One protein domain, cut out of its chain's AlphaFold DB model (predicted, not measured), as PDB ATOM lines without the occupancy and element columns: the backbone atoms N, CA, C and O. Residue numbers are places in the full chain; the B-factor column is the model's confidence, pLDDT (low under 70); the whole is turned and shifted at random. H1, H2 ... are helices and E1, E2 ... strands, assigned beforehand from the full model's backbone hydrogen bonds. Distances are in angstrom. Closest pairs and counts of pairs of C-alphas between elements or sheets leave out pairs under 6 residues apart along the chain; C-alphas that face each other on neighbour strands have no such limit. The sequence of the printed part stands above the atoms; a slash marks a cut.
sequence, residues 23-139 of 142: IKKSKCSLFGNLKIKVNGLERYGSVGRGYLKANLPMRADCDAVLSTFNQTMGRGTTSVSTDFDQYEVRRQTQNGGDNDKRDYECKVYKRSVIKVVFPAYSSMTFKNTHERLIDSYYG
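This is residues 23 to 139 of the 142 residues of an uncharacterized protein of Halobacteriovorax sp (UniProt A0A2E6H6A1). A long, twisted ribbon of three strands, E4, E5 and E6, makes the longest axis; near one end of it sits a small sheet, E1, E2 and E3, with helix H2 over one face. The 117 printed residues hold, in order, E1 E2 H1 E3 H2 E4 E5 E6. Both sheets, ordered E1 - E2 - E3 and E4 - E5 - E6, are antiparallel; the class is mixed. The whole is loose, with a radius of gyration of the C-alphas of 18.4 A and spans of 57 by 33 by 19 A.

Find C-alpha 23 at (-30.259, -25.794, -16.815), where E1, residues 23 to 28, begins. Next come E2, 34 to 39, H1, 46 to 49, E3, 52 to 54, and H2, 62 to 73, 15.9 A long. E4, 77 to 94, spans 46.4 A and bends by 64 degrees at residue 80. E5, 104 to 117, spans 39.2 A; E6, 125 to 138, spans 37.5 A, bends by 58 degrees at residue 135 and ends at (-50.122, -7.232, 17.289).

In the hairpin E1 and E2, look at N 27 and O 35, 2.8 A apart; between E2 and E3, at N 52 and O 36, 2.8 A. H2 is on this sheet at a height of 9.1 A, over E1 and E2; Cys 28 and Cys 62 have the closest C-alphas of E1 and H2, 6.0 A. The closest C-alphas of E3 and E6 are those of Ala 54 and Phe 126, 4.5 A. E4, E5 and E6 form a meander, each strand the antiparallel neighbour of the one before: see N 89 and O 109, 2.8 A, and N 112 and O 130, 2.8 A. H1 is on this twisted sheet at a height of 7.6 A; the C-alphas of Val 47 and His 130 are 5.4 A apart. Every O i to N i+4 pair of H2 is within hydrogen-bond range; H1 is too short for one.

The C-alphas farthest apart, those of Arg 75 and Asn 99, are 59.5 A apart. The printed part has no cut, and no link is long. Residues 95 to 102 and residue 123 have pLDDT under 70.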
ATOM      1  N   ILE A  23     -30.274 -27.256 -16.713       93.56
ATOM      2  CA  ILE A  23     -30.259 -25.794 -16.815       93.56
ATOM      3  C   ILE A  23     -31.282 -25.359 -17.869       93.56
ATOM      4  O   ILE A  23     -31.111 -25.602 -19.060       93.56
ATOM      5  N   LYS A  24     -32.349 -24.681 -17.435       93.56
ATOM      6  CA  LYS A  24     -33.386 -24.137 -18.325       93.56
ATOM      7  C   LYS A  24     -33.039 -22.740 -18.829       93.56
ATOM      8  O   LYS A  24     -33.353 -22.392 -19.963       93.56
ATOM      9  N   LYS A  25     -32.484 -21.897 -17.955       93.69
ATOM     10  CA  LYS A  25     -32.116 -20.515 -18.284       93.69
ATOM     11  C   LYS A  25     -31.033 -20.013 -17.346       93.69
ATOM     12  O   LYS A  25     -31.139 -20.207 -16.141       93.69
ATOM     13  N   SER A  26     -30.069 -19.286 -17.878       93.19
ATOM     14  CA  SER A  26     -29.038 -18.565 -17.133       93.19
ATOM     15  C   SER A  26     -29.051 -17.098 -17.576       93.19
ATOM     16  O   SER A  26     -29.390 -16.788 -18.720       93.19
ATOM     17  N   LYS A  27     -28.815 -16.166 -16.650       93.75
ATOM     18  CA  LYS A  27     -28.725 -14.729 -16.947       93.75
ATOM     19  C   LYS A  27     -28.040 -13.956 -15.831       93.75
ATOM     20  O   LYS A  27     -28.130 -14.332 -14.663       93.75
ATOM     21  N   CYS A  28     -27.500 -12.799 -16.174       92.00
ATOM     22  CA  CYS A  28     -27.090 -11.799 -15.203       92.00
ATOM     23  C   CYS A  28     -28.285 -11.006 -14.671       92.00
ATOM     24  O   CYS A  28     -29.282 -10.761 -15.357       92.00
ATOM     25  N   SER A  29     -28.225 -10.648 -13.395       87.69
ATOM     26  CA  SER A  29     -29.183  -9.731 -12.785       87.69
ATOM     27  C   SER A  29     -28.740  -8.282 -12.929       87.69
ATOM     28  O   SER A  29     -27.561  -8.007 -13.118       87.69
ATOM     29  N   LEU A  30     -29.676  -7.349 -12.733       83.12
ATOM     30  CA  LEU A  30     -29.367  -5.917 -12.696       83.12
ATOM     31  C   LEU A  30     -28.316  -5.555 -11.635       83.12
ATOM     32  O   LEU A  30     -27.633  -4.557 -11.788       83.12
ATOM     33  N   PHE A  31     -28.150  -6.365 -10.590       82.44
ATOM     34  CA  PHE A  31     -27.147  -6.144  -9.544       82.44
ATOM     35  C   PHE A  31     -25.854  -6.934  -9.777       82.44
ATOM     36  O   PHE A  31     -25.058  -7.069  -8.860       82.44
ATOM     37  N   GLY A  32     -25.656  -7.512 -10.965       83.06
ATOM     38  CA  GLY A  32     -24.431  -8.247 -11.284       83.06
ATOM     39  C   GLY A  32     -24.349  -9.673 -10.754       83.06
ATOM     40  O   GLY A  32     -23.355 -10.339 -10.967       83.06
ATOM     41  N   ASN A  33     -25.392 -10.181 -10.100       88.75
ATOM     42  CA  ASN A  33     -25.425 -11.584  -9.676       88.75
ATOM     43  C   ASN A  33     -25.795 -12.519 -10.831       88.75
ATOM     44  O   ASN A  33     -26.756 -12.229 -11.559       88.75
ATOM     45  N   LEU A  34     -25.124 -13.669 -10.923       92.62
ATOM     46  CA  LEU A  34     -25.511 -14.761 -11.815       92.62
ATOM     47  C   LEU A  34     -26.796 -15.419 -11.295       92.62
ATOM     48  O   LEU A  34     -26.892 -15.816 -10.132       92.62
ATOM     49  N   LYS A  35     -27.805 -15.538 -12.163       94.75
ATOM     50  CA  LYS A  35     -29.080 -16.201 -11.874       94.75
ATOM     51  C   LYS A  35     -29.303 -17.361 -12.824       94.75
ATOM     52  O   LYS A  35     -29.276 -17.178 -14.039       94.75
ATOM     53  N   ILE A  36     -29.654 -18.512 -12.274       94.38
ATOM     54  CA  ILE A  36     -29.985 -19.706 -13.049       94.38
ATOM     55  C   ILE A  36     -31.369 -20.219 -12.667       94.38
ATOM     56  O   ILE A  36     -31.824 -20.067 -11.535       94.38
ATOM     57  N   LYS A  37     -32.059 -20.806 -13.635       95.19
ATOM     58  CA  LYS A  37     -33.295 -21.551 -13.447       95.19
ATOM     59  C   LYS A  37     -33.042 -22.970 -13.909       95.19
ATOM     60  O   LYS A  37     -32.572 -23.174 -15.030       95.19
ATOM     61  N   VAL A  38     -33.386 -23.918 -13.054       94.75
ATOM     62  CA  VAL A  38     -33.194 -25.340 -13.305       94.75
ATOM     63  C   VAL A  38     -34.528 -26.075 -13.264       94.75
ATOM     64  O   VAL A  38     -35.476 -25.584 -12.649       94.75
ATOM     65  N   ASN A  39     -34.598 -27.224 -13.930       94.69
ATOM     66  CA  ASN A  39     -35.637 -28.227 -13.685       94.69
ATOM     67  C   ASN A  39     -35.042 -29.359 -12.836       94.69
ATOM     68  O   ASN A  39     -33.830 -29.572 -12.900       94.69
ATOM     69  N   GLY A  40     -35.873 -30.092 -12.098       93.19
ATOM     70  CA  GLY A  40     -35.464 -31.193 -11.212       93.19
ATOM     71  C   GLY A  40     -35.554 -30.867  -9.717       93.19
ATOM     72  O   GLY A  40     -35.383 -31.750  -8.887       93.19
ATOM     73  N   LEU A  41     -35.861 -29.611  -9.361       95.19
ATOM     74  CA  LEU A  41     -35.996 -29.138  -7.973       95.19
ATOM     75  C   LEU A  41     -37.455 -28.869  -7.568       95.19
ATOM     76  O   LEU A  41     -37.727 -28.275  -6.523       95.19
ATOM     77  N   GLU A  42     -38.427 -29.272  -8.385       94.19
ATOM     78  CA  GLU A  42     -39.845 -28.952  -8.197       94.19
ATOM     79  C   GLU A  42     -40.410 -29.525  -6.892       94.19
ATOM     80  O   GLU A  42     -41.315 -28.924  -6.306       94.19
ATOM     81  N   ARG A  43     -39.835 -30.631  -6.398       93.75
ATOM     82  CA  ARG A  43     -40.206 -31.260  -5.121       93.75
ATOM     83  C   ARG A  43     -40.046 -30.336  -3.908       93.75
ATOM     84  O   ARG A  43     -40.758 -30.505  -2.925       93.75
ATOM     85  N   TYR A  44     -39.194 -29.310  -4.001       92.69
ATOM     86  CA  TYR A  44     -39.016 -28.290  -2.956       92.69
ATOM     87  C   TYR A  44     -40.006 -27.117  -3.070       92.69
ATOM     88  O   TYR A  44     -39.861 -26.083  -2.414       92.69
ATOM     89  N   GLY A  45     -41.019 -27.225  -3.931       93.06
ATOM     90  CA  GLY A  45     -42.077 -26.231  -4.063       93.06
ATOM     91  C   GLY A  45     -41.598 -24.913  -4.676       93.06
ATOM     92  O   GLY A  45     -40.871 -24.879  -5.669       93.06
ATOM     93  N   SER A  46     -42.070 -23.785  -4.140       92.31
ATOM     94  CA  SER A  46     -41.807 -22.459  -4.728       92.31
ATOM     95  C   SER A  46     -40.329 -22.062  -4.701       92.31
ATOM     96  O   SER A  46     -39.882 -21.356  -5.605       92.31
ATOM     97  N   VAL A  47     -39.552 -22.537  -3.718       94.38
ATOM     98  CA  VAL A  47     -38.119 -22.216  -3.652       94.38
ATOM     99  C   VAL A  47     -37.320 -22.950  -4.737       94.38
ATOM    100  O   VAL A  47     -36.428 -22.350  -5.331       94.38
ATOM    101  N   GLY A  48     -37.688 -24.192  -5.070       94.69
ATOM    102  CA  GLY A  48     -37.029 -24.968  -6.126       94.69
ATOM    103  C   GLY A  48     -37.421 -24.543  -7.545       94.69
ATOM    104  O   GLY A  48     -36.605 -24.594  -8.458       94.69
ATOM    105  N   ARG A  49     -38.645 -24.029  -7.739       95.31
ATOM    106  CA  ARG A  49     -39.136 -23.530  -9.046       95.31
ATOM    107  C   ARG A  49     -38.611 -22.138  -9.434       95.31
ATOM    108  O   ARG A  49     -38.814 -21.685 -10.569       95.31
ATOM    109  N   GLY A  50     -38.005 -21.433  -8.479       95.00
ATOM    110  CA  GLY A  50     -37.499 -20.072  -8.635       95.00
ATOM    111  C   GLY A  50     -36.146 -19.983  -9.346       95.00
ATOM    112  O   GLY A  50     -35.583 -20.972  -9.803       95.00
ATOM    113  N   TYR A  51     -35.619 -18.760  -9.446       96.00
ATOM    114  CA  TYR A  51     -34.228 -18.557  -9.856       96.00
ATOM    115  C   TYR A  51     -33.307 -18.745  -8.652       96.00
ATOM    116  O   TYR A  51     -33.473 -18.056  -7.643       96.00
ATOM    117  N   LEU A  52     -32.300 -19.596  -8.803       95.12
ATOM    118  CA  LEU A  52     -31.166 -19.679  -7.895       95.12
ATOM    119  C   LEU A  52     -30.171 -18.571  -8.256       95.12
ATOM    120  O   LEU A  52     -29.997 -18.244  -9.433       95.12
ATOM    121  N   LYS A  53     -29.545 -17.960  -7.254       94.25
ATOM    122  CA  LYS A  53     -28.628 -16.830  -7.431       94.25
ATOM    123  C   LYS A  53     -27.293 -17.149  -6.779       94.25
ATOM    124  O   LYS A  53     -27.280 -17.572  -5.626       94.25
ATOM    125  N   ALA A  54     -26.206 -16.904  -7.492       91.62
ATOM    126  CA  ALA A  54     -24.876 -16.858  -6.912       91.62
ATOM    127  C   ALA A  54     -24.456 -15.394  -6.755       91.62
ATOM    128  O   ALA A  54     -24.672 -14.581  -7.660       91.62
ATOM    129  N   ASN A  55     -23.904 -15.059  -5.590       83.69
ATOM    130  CA  ASN A  55     -23.366 -13.726  -5.348       83.69
ATOM    131  C   ASN A  55     -21.991 -13.635  -6.001       83.69
ATOM    132  O   ASN A  55     -21.122 -14.455  -5.710       83.69
ATOM    133  N   LEU A  56     -21.815 -12.643  -6.867       82.31
ATOM    134  CA  LEU A  56     -20.524 -12.341  -7.477       82.31
ATOM    135  C   LEU A  56     -19.922 -11.104  -6.799       82.31
ATOM    136  O   LEU A  56     -20.680 -10.218  -6.395       82.31
ATOM    137  N   PRO A  57     -18.588 -11.030  -6.663       72.56
ATOM    138  CA  PRO A  57     -17.929  -9.894  -6.024       72.56
ATOM    139  C   PRO A  57     -18.109  -8.593  -6.818       72.56
ATOM    140  O   PRO A  57     -18.202  -7.526  -6.215       72.56
ATOM    141  N   MET A  58     -18.208  -8.662  -8.153       73.69
ATOM    142  CA  MET A  58     -18.366  -7.490  -9.019       73.69
ATOM    143  C   MET A  58     -19.384  -7.726 -10.141       73.69
ATOM    144  O   MET A  58     -19.539  -8.830 -10.657       73.69
ATOM    145  N   ARG A  59     -20.080  -6.653 -10.549       73.38
ATOM    146  CA  ARG A  59     -21.108  -6.703 -11.606       73.38
ATOM    147  C   ARG A  59     -20.538  -6.923 -13.005       73.38
ATOM    148  O   ARG A  59     -21.188  -7.601 -13.796       73.38
ATOM    149  N   ALA A  60     -19.371  -6.348 -13.294       75.81
ATOM    150  CA  ALA A  60     -18.714  -6.456 -14.598       75.81
ATOM    151  C   ALA A  60     -18.326  -7.907 -14.937       75.81
ATOM    152  O   ALA A  60     -18.370  -8.299 -16.098       75.81
ATOM    153  N   ASP A  61     -18.058  -8.726 -13.920       83.81
ATOM    154  CA  ASP A  61     -17.632 -10.115 -14.106       83.81
ATOM    155  C   ASP A  61     -18.782 -11.038 -14.509       83.81
ATOM    156  O   ASP A  61     -18.555 -12.166 -14.942       83.81
ATOM    157  N   CYS A  62     -20.032 -10.587 -14.378       89.06
ATOM    158  CA  CYS A  62     -21.174 -11.470 -14.539       89.06
ATOM    159  C   CYS A  62     -21.270 -12.067 -15.946       89.06
ATOM    160  O   CYS A  62     -21.568 -13.253 -16.065       89.06
ATOM    161  N   ASP A  63     -20.997 -11.295 -17.000       88.75
ATOM    162  CA  ASP A  63     -21.100 -11.796 -18.375       88.75
ATOM    163  C   ASP A  63     -20.016 -12.839 -18.682       88.75
ATOM    164  O   ASP A  63     -20.302 -13.875 -19.287       88.75
ATOM    165  N   ALA A  64     -18.792 -12.621 -18.188       88.62
ATOM    166  CA  ALA A  64     -17.704 -13.591 -18.290       88.62
ATOM    167  C   ALA A  64     -18.043 -14.878 -17.519       88.62
ATOM    168  O   ALA A  64     -18.000 -15.971 -18.082       88.62
ATOM    169  N   VAL A  65     -18.485 -14.742 -16.265       90.31
ATOM    170  CA  VAL A  65     -18.911 -15.855 -15.403       90.31
ATOM    171  C   VAL A  65     -20.077 -16.625 -16.035       90.31
ATOM    172  O   VAL A  65     -20.055 -17.855 -16.051       90.31
ATOM    173  N   LEU A  66     -21.072 -15.931 -16.598       91.69
ATOM    174  CA  LEU A  66     -22.213 -16.522 -17.303       91.69
ATOM    175  C   LEU A  66     -21.765 -17.314 -18.536       91.69
ATOM    176  O   LEU A  66     -22.271 -18.413 -18.770       91.69
ATOM    177  N   SER A  67     -20.830 -16.767 -19.314       90.81
ATOM    178  CA  SER A  67     -20.254 -17.447 -20.476       90.81
ATOM    179  C   SER A  67     -19.559 -18.742 -20.057       90.81
ATOM    180  O   SER A  67     -19.910 -19.813 -20.560       90.81
ATOM    181  N   THR A  68     -18.668 -18.679 -19.061       90.94
ATOM    182  CA  THR A  68     -17.989 -19.864 -18.517       90.94
ATOM    183  C   THR A  68     -18.993 -20.869 -17.963       90.94
ATOM    184  O   THR A  68     -18.894 -22.052 -18.263       90.94
ATOM    185  N   PHE A  69     -20.011 -20.418 -17.224       91.75
ATOM    186  CA  PHE A  69     -21.056 -21.296 -16.695       91.75
ATOM    187  C   PHE A  69     -21.764 -22.064 -17.814       91.75
ATOM    188  O   PHE A  69     -21.912 -23.281 -17.736       91.75
ATOM    189  N   ASN A  70     -22.168 -21.379 -18.884       90.94
ATOM    190  CA  ASN A  70     -22.845 -22.020 -20.010       90.94
ATOM    191  C   ASN A  70     -21.934 -23.007 -20.758       90.94
ATOM    192  O   ASN A  70     -22.414 -24.052 -21.195       90.94
ATOM    193  N   GLN A  71     -20.640 -22.700 -20.884       90.12
ATOM    194  CA  GLN A  71     -19.655 -23.605 -21.486       90.12
ATOM    195  C   GLN A  71     -19.438 -24.857 -20.626       90.12
ATOM    196  O   GLN A  71     -19.461 -25.967 -21.150       90.12
ATOM    197  N   THR A  72     -19.282 -24.690 -19.311       90.31
ATOM    198  CA  THR A  72     -19.037 -25.786 -18.365       90.31
ATOM    199  C   THR A  72     -20.243 -26.703 -18.203       90.31
ATOM    200  O   THR A  72     -20.099 -27.922 -18.192       90.31
ATOM    201  N   MET A  73     -21.438 -26.130 -18.062       88.75
ATOM    202  CA  MET A  73     -22.649 -26.914 -17.815       88.75
ATOM    203  C   MET A  73     -23.187 -27.582 -19.085       88.75
ATOM    204  O   MET A  73     -23.913 -28.572 -18.990       88.75
ATOM    205  N   GLY A  74     -22.831 -27.056 -20.263       79.75
ATOM    206  CA  GLY A  74     -23.214 -27.610 -21.555       79.75
ATOM    207  C   GLY A  74     -24.729 -27.764 -21.729       79.75
ATOM    208  O   GLY A  74     -25.537 -27.005 -21.186       79.75
ATOM    209  N   ARG A  75     -25.128 -28.763 -22.523       76.69
ATOM    210  CA  ARG A  75     -26.524 -29.194 -22.672       76.69
ATOM    211  C   ARG A  75     -26.692 -30.534 -21.965       76.69
ATOM    212  O   ARG A  75     -26.013 -31.487 -22.327       76.69
ATOM    213  N   GLY A  76     -27.613 -30.626 -21.007       81.50
ATOM    214  CA  GLY A  76     -27.940 -31.901 -20.370       81.50
ATOM    215  C   GLY A  76     -28.429 -31.785 -18.934       81.50
ATOM    216  O   GLY A  76     -28.674 -30.691 -18.415       81.50
ATOM    217  N   THR A  77     -28.594 -32.950 -18.313       86.38
ATOM    218  CA  THR A  77     -28.793 -33.085 -16.873       86.38
ATOM    219  C   THR A  77     -27.442 -33.213 -16.180       86.38
ATOM    220  O   THR A  77     -26.520 -33.857 -16.674       86.38
ATOM    221  N   THR A  78     -27.318 -32.579 -15.026       88.50
ATOM    222  CA  THR A  78     -26.104 -32.546 -14.219       88.50
ATOM    223  C   THR A  78     -26.445 -32.941 -12.793       88.50
ATOM    224  O   THR A  78     -27.541 -32.655 -12.309       88.50
ATOM    225  N   SER A  79     -25.506 -33.614 -12.142       88.50
ATOM    226  CA  SER A  79     -25.642 -33.985 -10.744       88.50
ATOM    227  C   SER A  79     -25.244 -32.803  -9.860       88.50
ATOM    228  O   SER A  79     -24.191 -32.198 -10.074       88.50
ATOM    229  N   VAL A  80     -26.079 -32.457  -8.885       89.62
ATOM    230  CA  VAL A  80     -25.849 -31.345  -7.957       89.62
ATOM    231  C   VAL A  80     -25.987 -31.784  -6.516       89.62
ATOM    232  O   VAL A  80     -26.768 -32.675  -6.189       89.62
ATOM    233  N   SER A  81     -25.247 -31.113  -5.640       89.38
ATOM    234  CA  SER A  81     -25.501 -31.192  -4.206       89.38
ATOM    235  C   SER A  81     -26.537 -30.142  -3.835       89.38
ATOM    236  O   SER A  81     -26.364 -28.965  -4.165       89.38
ATOM    237  N   THR A  82     -27.594 -30.573  -3.150       89.75
ATOM    238  CA  THR A  82     -28.667 -29.700  -2.680       89.75
ATOM    239  C   THR A  82     -28.771 -29.765  -1.166       89.75
ATOM    240  O   THR A  82     -28.870 -30.840  -0.582       89.75
ATOM    241  N   ASP A  83     -28.799 -28.592  -0.548       91.38
ATOM    242  CA  ASP A  83     -29.056 -28.392   0.873       91.38
ATOM    243  C   ASP A  83     -30.344 -27.569   1.022       91.38
ATOM    244  O   ASP A  83     -30.465 -26.470   0.464       91.38
ATOM    245  N   PHE A  84     -31.335 -28.133   1.712       92.44
ATOM    246  CA  PHE A  84     -32.666 -27.551   1.856       92.44
ATOM    247  C   PHE A  84     -33.039 -27.405   3.328       92.44
ATOM    248  O   PHE A  84     -33.236 -28.391   4.035       92.44
ATOM    249  N   ASP A  85     -33.239 -26.155   3.738       93.06
ATOM    250  CA  ASP A  85     -33.636 -25.775   5.087       93.06
ATOM    251  C   ASP A  85     -35.056 -25.199   5.081       93.06
ATOM    252  O   ASP A  85     -35.421 -24.380   4.226       93.06
ATOM    253  N   GLN A  86     -35.852 -25.548   6.092       90.44
ATOM    254  CA  GLN A  86     -37.167 -24.953   6.315       90.44
ATOM    255  C   GLN A  86     -37.384 -24.661   7.796       90.44
ATOM    256  O   GLN A  86     -37.336 -25.569   8.620       90.44
ATOM    257  N   TYR A  87     -37.679 -23.406   8.125       93.75
ATOM    258  CA  TYR A  87     -37.856 -22.966   9.507       93.75
ATOM    259  C   TYR A  87     -38.792 -21.760   9.606       93.75
ATOM    260  O   TYR A  87     -39.080 -21.076   8.619       93.75
ATOM    261  N   GLU A  88     -39.284 -21.512  10.814       93.56
ATOM    262  CA  GLU A  88     -40.081 -20.330  11.123       93.56
ATOM    263  C   GLU A  88     -39.179 -19.149  11.478       93.56
ATOM    264  O   GLU A  88     -38.176 -19.289  12.175       93.56
ATOM    265  N   VAL A  89     -39.538 -17.967  10.987       91.69
ATOM    266  CA  VAL A  89     -38.860 -16.704  11.287       91.69
ATOM    267  C   VAL A  89     -39.903 -15.712  11.764       91.69
ATOM    268  O   VAL A  89     -40.879 -15.455  11.061       91.69
ATOM    269  N   ARG A  90     -39.681 -15.124  12.937       92.44
ATOM    270  CA  ARG A  90     -40.533 -14.065  13.488       92.44
ATOM    271  C   ARG A  90     -39.868 -12.716  13.253       92.44
ATOM    272  O   ARG A  90     -38.670 -12.569  13.485       92.44
ATOM    273  N   ARG A  91     -40.626 -11.741  12.755       89.31
ATOM    274  CA  ARG A  91     -40.163 -10.359  12.568       89.31
ATOM    275  C   ARG A  91     -41.145  -9.402  13.208       89.31
ATOM    276  O   ARG A  91     -42.332  -9.449  12.902       89.31
ATOM    277  N   GLN A  92     -40.626  -8.513  14.041       87.56
ATOM    278  CA  GLN A  92     -41.385  -7.391  14.564       87.56
ATOM    279  C   GLN A  92     -41.265  -6.229  13.579       87.56
ATOM    280  O   GLN A  92     -40.157  -5.827  13.226       87.56
ATOM    281  N   THR A  93     -42.399  -5.727  13.109       86.06
ATOM    282  CA  THR A  93     -42.483  -4.552  12.237       86.06
ATOM    283  C   THR A  93     -43.144  -3.432  13.022       86.06
ATOM    284  O   THR A  93     -44.109  -3.677  13.741       86.06
ATOM    285  N   GLN A  94     -42.612  -2.219  12.916       80.88
ATOM    286  CA  GLN A  94     -43.254  -1.024  13.445       80.88
ATOM    287  C   GLN A  94     -44.115  -0.423  12.332       80.88
ATOM    288  O   GLN A  94     -43.598  -0.125  11.257       80.88
ATOM    289  N   ASN A  95     -45.417  -0.287  12.575       69.12
ATOM    290  CA  ASN A  95     -46.390   0.233  11.611       69.12
ATOM    291  C   ASN A  95     -46.794   1.701  11.883       69.12
ATOM    292  O   ASN A  95     -47.743   2.178  11.270       69.12
ATOM    293  N   GLY A  96     -46.070   2.427  12.745       62.12
ATOM    294  CA  GLY A  96     -46.404   3.794  13.170       62.12
ATOM    295  C   GLY A  96     -45.266   4.804  13.033       62.12
ATOM    296  O   GLY A  96     -44.095   4.436  13.129       62.12
ATOM    297  N   GLY A  97     -45.623   6.080  12.842       59.41
ATOM    298  CA  GLY A  97     -44.729   7.226  13.058       59.41
ATOM    299  C   GLY A  97     -44.526   7.525  14.551       59.41
ATOM    300  O   GLY A  97     -45.160   6.898  15.396       59.41
ATOM    301  N   ASP A  98     -43.656   8.491  14.867       56.91
ATOM    302  CA  ASP A  98     -42.996   8.726  16.172       56.91
ATOM    303  C   ASP A  98     -43.859   8.761  17.461       56.91
ATOM    304  O   ASP A  98     -43.290   8.795  18.551       56.91
ATOM    305  N   ASN A  99     -45.197   8.716  17.408       54.44
ATOM    306  CA  ASN A  99     -46.056   8.951  18.577       54.44
ATOM    307  C   ASN A  99     -46.982   7.808  19.034       54.44
ATOM    308  O   ASN A  99     -47.560   7.943  20.115       54.44
ATOM    309  N   ASP A 100     -47.087   6.672  18.334       56.28
ATOM    310  CA  ASP A 100     -48.009   5.599  18.748       56.28
ATOM    311  C   ASP A 100     -47.313   4.398  19.416       56.28
ATOM    312  O   ASP A 100     -46.601   3.586  18.823       56.28
ATOM    313  N   LYS A 101     -47.554   4.253  20.726       57.72
ATOM    314  CA  LYS A 101     -46.925   3.241  21.600       57.72
ATOM    315  C   LYS A 101     -47.484   1.815  21.422       57.72
ATOM    316  O   LYS A 101     -47.112   0.929  22.194       57.72
ATOM    317  N   ARG A 102     -48.383   1.576  20.455       57.50
ATOM    318  CA  ARG A 102     -49.070   0.282  20.240       57.50
ATOM    319  C   ARG A 102     -48.894  -0.312  18.832       57.50
ATOM    320  O   ARG A 102     -49.564  -1.287  18.510       57.50
ATOM    321  N   ASP A 103     -47.933   0.176  18.052       70.25
ATOM    322  CA  ASP A 103     -47.870  -0.091  16.604       70.25
ATOM    323  C   ASP A 103     -46.906  -1.204  16.182       70.25
ATOM    324  O   ASP A 103     -46.317  -1.161  15.100       70.25
ATOM    325  N   TYR A 104     -46.709  -2.220  17.020       77.94
ATOM    326  CA  TYR A 104     -45.858  -3.349  16.649       77.94
ATOM    327  C   TYR A 104     -46.698  -4.503  16.114       77.94
ATOM    328  O   TYR A 104     -47.575  -5.020  16.805       77.94
ATOM    329  N   GLU A 105     -46.401  -4.923  14.890       87.50
ATOM    330  CA  GLU A 105     -46.981  -6.094  14.247       87.50
ATOM    331  C   GLU A 105     -45.912  -7.187  14.147       87.50
ATOM    332  O   GLU A 105     -44.853  -7.010  13.534       87.50
ATOM    333  N   CYS A 106     -46.184  -8.333  14.757       89.75
ATOM    334  CA  CYS A 106     -45.358  -9.519  14.663       89.75
ATOM    335  C   CYS A 106     -45.827 -10.413  13.537       89.75
ATOM    336  O   CYS A 106     -46.911 -10.985  13.584       89.75
ATOM    337  N   LYS A 107     -44.952 -10.572  12.547       92.31
ATOM    338  CA  LYS A 107     -45.174 -11.409  11.375       92.31
ATOM    339  C   LYS A 107     -44.374 -12.688  11.508       92.31
ATOM    340  O   LYS A 107     -43.148 -12.659  11.664       92.31
ATOM    341  N   VAL A 108     -45.070 -13.813  11.430       93.25
ATOM    342  CA  VAL A 108     -44.467 -15.141  11.428       93.25
ATOM    343  C   VAL A 108     -44.394 -15.619   9.987       93.25
ATOM    344  O   VAL A 108     -45.401 -15.705   9.284       93.25
ATOM    345  N   TYR A 109     -43.188 -15.935   9.534       94.50
ATOM    346  CA  TYR A 109     -42.926 -16.421   8.190       94.50
ATOM    347  C   TYR A 109     -42.420 -17.851   8.235       94.50
ATOM    348  O   TYR A 109     -41.495 -18.174   8.973       94.50
ATOM    349  N   LYS A 110     -42.942 -18.686   7.342       95.25
ATOM    350  CA  LYS A 110     -42.283 -19.928   6.960       95.25
ATOM    351  C   LYS A 110     -41.227 -19.596   5.909       95.25
ATOM    352  O   LYS A 110     -41.573 -19.217   4.784       95.25
ATOM    353  N   ARG A 111     -39.952 -19.703   6.279       95.81
ATOM    354  CA  ARG A 111     -38.810 -19.480   5.388       95.81
ATOM    355  C   ARG A 111     -38.286 -20.823   4.887       95.81
ATOM    356  O   ARG A 111     -37.956 -21.704   5.674       95.81
ATOM    357  N   SER A 112     -38.178 -20.945   3.572       96.19
ATOM    358  CA  SER A 112     -37.536 -22.066   2.886       96.19
ATOM    359  C   SER A 112     -36.286 -21.562   2.177       96.19
ATOM    360  O   SER A 112     -36.348 -20.574   1.437       96.19
ATOM    361  N   VAL A 113     -35.158 -22.228   2.385       96.25
ATOM    362  CA  VAL A 113     -33.876 -21.908   1.753       96.25
ATOM    363  C   VAL A 113     -33.394 -23.144   1.018       96.25
ATOM    364  O   VAL A 113     -33.337 -24.217   1.599       96.25
ATOM    365  N   ILE A 114     -33.029 -22.984  -0.249       95.62
ATOM    366  CA  ILE A 114     -32.352 -24.026  -1.018       95.62
ATOM    367  C   ILE A 114     -30.989 -23.501  -1.450       95.62
ATOM    368  O   ILE A 114     -30.883 -22.360  -1.923       95.62
ATOM    369  N   LYS A 115     -29.955 -24.312  -1.264       94.88
ATOM    370  CA  LYS A 115     -28.590 -24.074  -1.729       94.88
ATOM    371  C   LYS A 115     -28.221 -25.218  -2.664       94.88
ATOM    372  O   LYS A 115     -28.485 -26.371  -2.352       94.88
ATOM    373  N   VAL A 116     -27.640 -24.885  -3.806       93.25
ATOM    374  CA  VAL A 116     -27.288 -25.831  -4.862       93.25
ATOM    375  C   VAL A 116     -25.845 -25.584  -5.261       93.25
ATOM    376  O   VAL A 116     -25.479 -24.448  -5.572       93.25
ATOM    377  N   VAL A 117     -25.039 -26.636  -5.267       91.94
ATOM    378  CA  VAL A 117     -23.641 -26.597  -5.704       91.94
ATOM    379  C   VAL A 117     -23.499 -27.478  -6.936       91.94
ATOM    380  O   VAL A 117     -23.888 -28.647  -6.914       91.94
ATOM    381  N   PHE A 118     -22.931 -26.912  -8.001       89.81
ATOM    382  CA  PHE A 118     -22.606 -27.628  -9.235       89.81
ATOM    383  C   PHE A 118     -21.139 -28.055  -9.172       89.81
ATOM    384  O   PHE A 118     -20.268 -27.196  -9.308       89.81
ATOM    385  N   PRO A 119     -20.827 -29.350  -8.984       86.25
ATOM    386  CA  PRO A 119     -19.442 -29.799  -8.845       86.25
ATOM    387  C   PRO A 119     -18.581 -29.450 -10.063       86.25
ATOM    388  O   PRO A 119     -17.413 -29.111  -9.917       86.25
ATOM    389  N   ALA A 120     -19.178 -29.473 -11.260       85.19
ATOM    390  CA  ALA A 120     -18.498 -29.136 -12.506       85.19
ATOM    391  C   ALA A 120     -18.101 -27.650 -12.612       85.19
ATOM    392  O   ALA A 120     -17.195 -27.328 -13.373       85.19
ATOM    393  N   TYR A 121     -18.748 -26.745 -11.865       84.00
ATOM    394  CA  TYR A 121     -18.554 -25.299 -11.980       84.00
ATOM    395  C   TYR A 121     -18.106 -24.672 -10.652       84.00
ATOM    396  O   TYR A 121     -18.934 -24.330  -9.806       84.00
ATOM    397  N   SER A 122     -16.781 -24.540 -10.499       70.25
ATOM    398  CA  SER A 122     -16.060 -23.760  -9.468       70.25
ATOM    399  C   SER A 122     -16.563 -23.866  -8.014       70.25
ATOM    400  O   SER A 122     -16.280 -22.991  -7.201       70.25
ATOM    401  N   SER A 123     -17.297 -24.932  -7.665       69.19
ATOM    402  CA  SER A 123     -17.990 -25.102  -6.378       69.19
ATOM    403  C   SER A 123     -18.800 -23.869  -5.941       69.19
ATOM    404  O   SER A 123     -18.959 -23.609  -4.749       69.19
ATOM    405  N   MET A 124     -19.325 -23.092  -6.893       83.75
ATOM    406  CA  MET A 124     -20.108 -21.902  -6.574       83.75
ATOM    407  C   MET A 124     -21.490 -22.302  -6.044       83.75
ATOM    408  O   MET A 124     -22.206 -23.095  -6.660       83.75
ATOM    409  N   THR A 125     -21.882 -21.725  -4.908       91.00
ATOM    410  CA  THR A 125     -23.182 -21.999  -4.285       91.00
ATOM    411  C   THR A 125     -24.257 -21.074  -4.838       91.00
ATOM    412  O   THR A 125     -24.232 -19.856  -4.639       91.00
ATOM    413  N   PHE A 126     -25.261 -21.664  -5.474       94.25
ATOM    414  CA  PHE A 126     -26.462 -20.982  -5.924       94.25
ATOM    415  C   PHE A 126     -27.557 -21.116  -4.873       94.25
ATOM    416  O   PHE A 126     -27.894 -22.214  -4.447       94.25
ATOM    417  N   LYS A 127     -28.156 -20.000  -4.465       95.44
ATOM    418  CA  LYS A 127     -29.160 -19.968  -3.399       95.44
ATOM    419  C   LYS A 127     -30.480 -19.393  -3.889       95.44
ATOM    420  O   LYS A 127     -30.504 -18.406  -4.626       95.44
ATOM    421  N   ASN A 128     -31.588 -19.948  -3.413       96.19
ATOM    422  CA  ASN A 128     -32.876 -19.261  -3.424       96.19
ATOM    423  C   ASN A 128     -33.501 -19.287  -2.026       96.19
ATOM    424  O   ASN A 128     -33.248 -20.174  -1.211       96.19
ATOM    425  N   THR A 129     -34.292 -18.268  -1.720       95.75
ATOM    426  CA  THR A 129     -34.996 -18.139  -0.445       95.75
ATOM    427  C   THR A 129     -36.411 -17.688  -0.729       95.75
ATOM    428  O   THR A 129     -36.630 -16.744  -1.484       95.75
ATOM    429  N   HIS A 130     -37.364 -18.384  -0.129       95.69
ATOM    430  CA  HIS A 130     -38.778 -18.081  -0.236       95.69
ATOM    431  C   HIS A 130     -39.353 -17.906   1.165       95.69
ATOM    432  O   HIS A 130     -39.139 -18.747   2.036       95.69
ATOM    433  N   GLU A 131     -40.094 -16.825   1.374       94.44
ATOM    434  CA  GLU A 131     -40.788 -16.541   2.626       94.44
ATOM    435  C   GLU A 131     -42.284 -16.505   2.354       94.44
ATOM    436  O   GLU A 131     -42.736 -15.859   1.411       94.44
ATOM    437  N   ARG A 132     -43.054 -17.212   3.178       93.81
ATOM    438  CA  ARG A 132     -44.513 -17.156   3.167       93.81
ATOM    439  C   ARG A 132     -44.980 -16.692   4.535       93.81
ATOM    440  O   ARG A 132     -44.644 -17.345   5.520       93.81
ATOM    441  N   LEU A 133     -45.735 -15.597   4.592       93.50
ATOM    442  CA  LEU A 133     -46.421 -15.191   5.818       93.50
ATOM    443  C   LEU A 133     -47.389 -16.312   6.212       93.50
ATOM    444  O   LEU A 133     -48.158 -16.780   5.370       93.50
ATOM    445  N   ILE A 134     -47.290 -16.782   7.449       94.81
ATOM    446  CA  ILE A 134     -48.177 -17.818   7.987       94.81
ATOM    447  C   ILE A 134     -49.098 -17.276   9.070       94.81
ATOM    448  O   ILE A 134     -50.201 -17.789   9.201       94.81
ATOM    449  N   ASP A 135     -48.666 -16.245   9.791       93.12
ATOM    450  CA  ASP A 135     -49.460 -15.607  10.832       93.12
ATOM    451  C   ASP A 135     -49.008 -14.155  11.036       93.12
ATOM    452  O   ASP A 135     -47.857 -13.808  10.736       93.12
ATOM    453  N   SER A 136     -49.912 -13.317  11.534       91.75
ATOM    454  CA  SER A 136     -49.616 -11.950  11.948       91.75
ATOM    455  C   SER A 136     -50.450 -11.560  13.164       91.75
ATOM    456  O   SER A 136     -51.668 -11.724  13.159       91.75
ATOM    457  N   TYR A 137     -49.806 -11.010  14.193       88.94
ATOM    458  CA  TYR A 137     -50.478 -10.542  15.405       88.94
ATOM    459  C   TYR A 137     -49.834  -9.271  15.959       88.94
ATOM    460  O   TYR A 137     -48.642  -9.028  15.789       88.94
ATOM    461  N   TYR A 138     -50.617  -8.455  16.660       87.69
ATOM    462  CA  TYR A 138     -50.122  -7.232  17.289       87.69
ATOM    463  C   TYR A 138     -49.410  -7.524  18.615       87.69
ATOM    464  O   TYR A 138     -49.849  -8.362  19.404       87.69
ATOM    465  N   GLY A 139     -48.321  -6.802  18.881       80.88
ATOM    466  CA  GLY A 139     -47.538  -6.895  20.112       80.88
ATOM    467  C   GLY A 139     -46.086  -7.324  19.887       80.88
ATOM    468  O   GLY A 139     -45.511  -7.121  18.821       80.88
TER     469      GLY A 139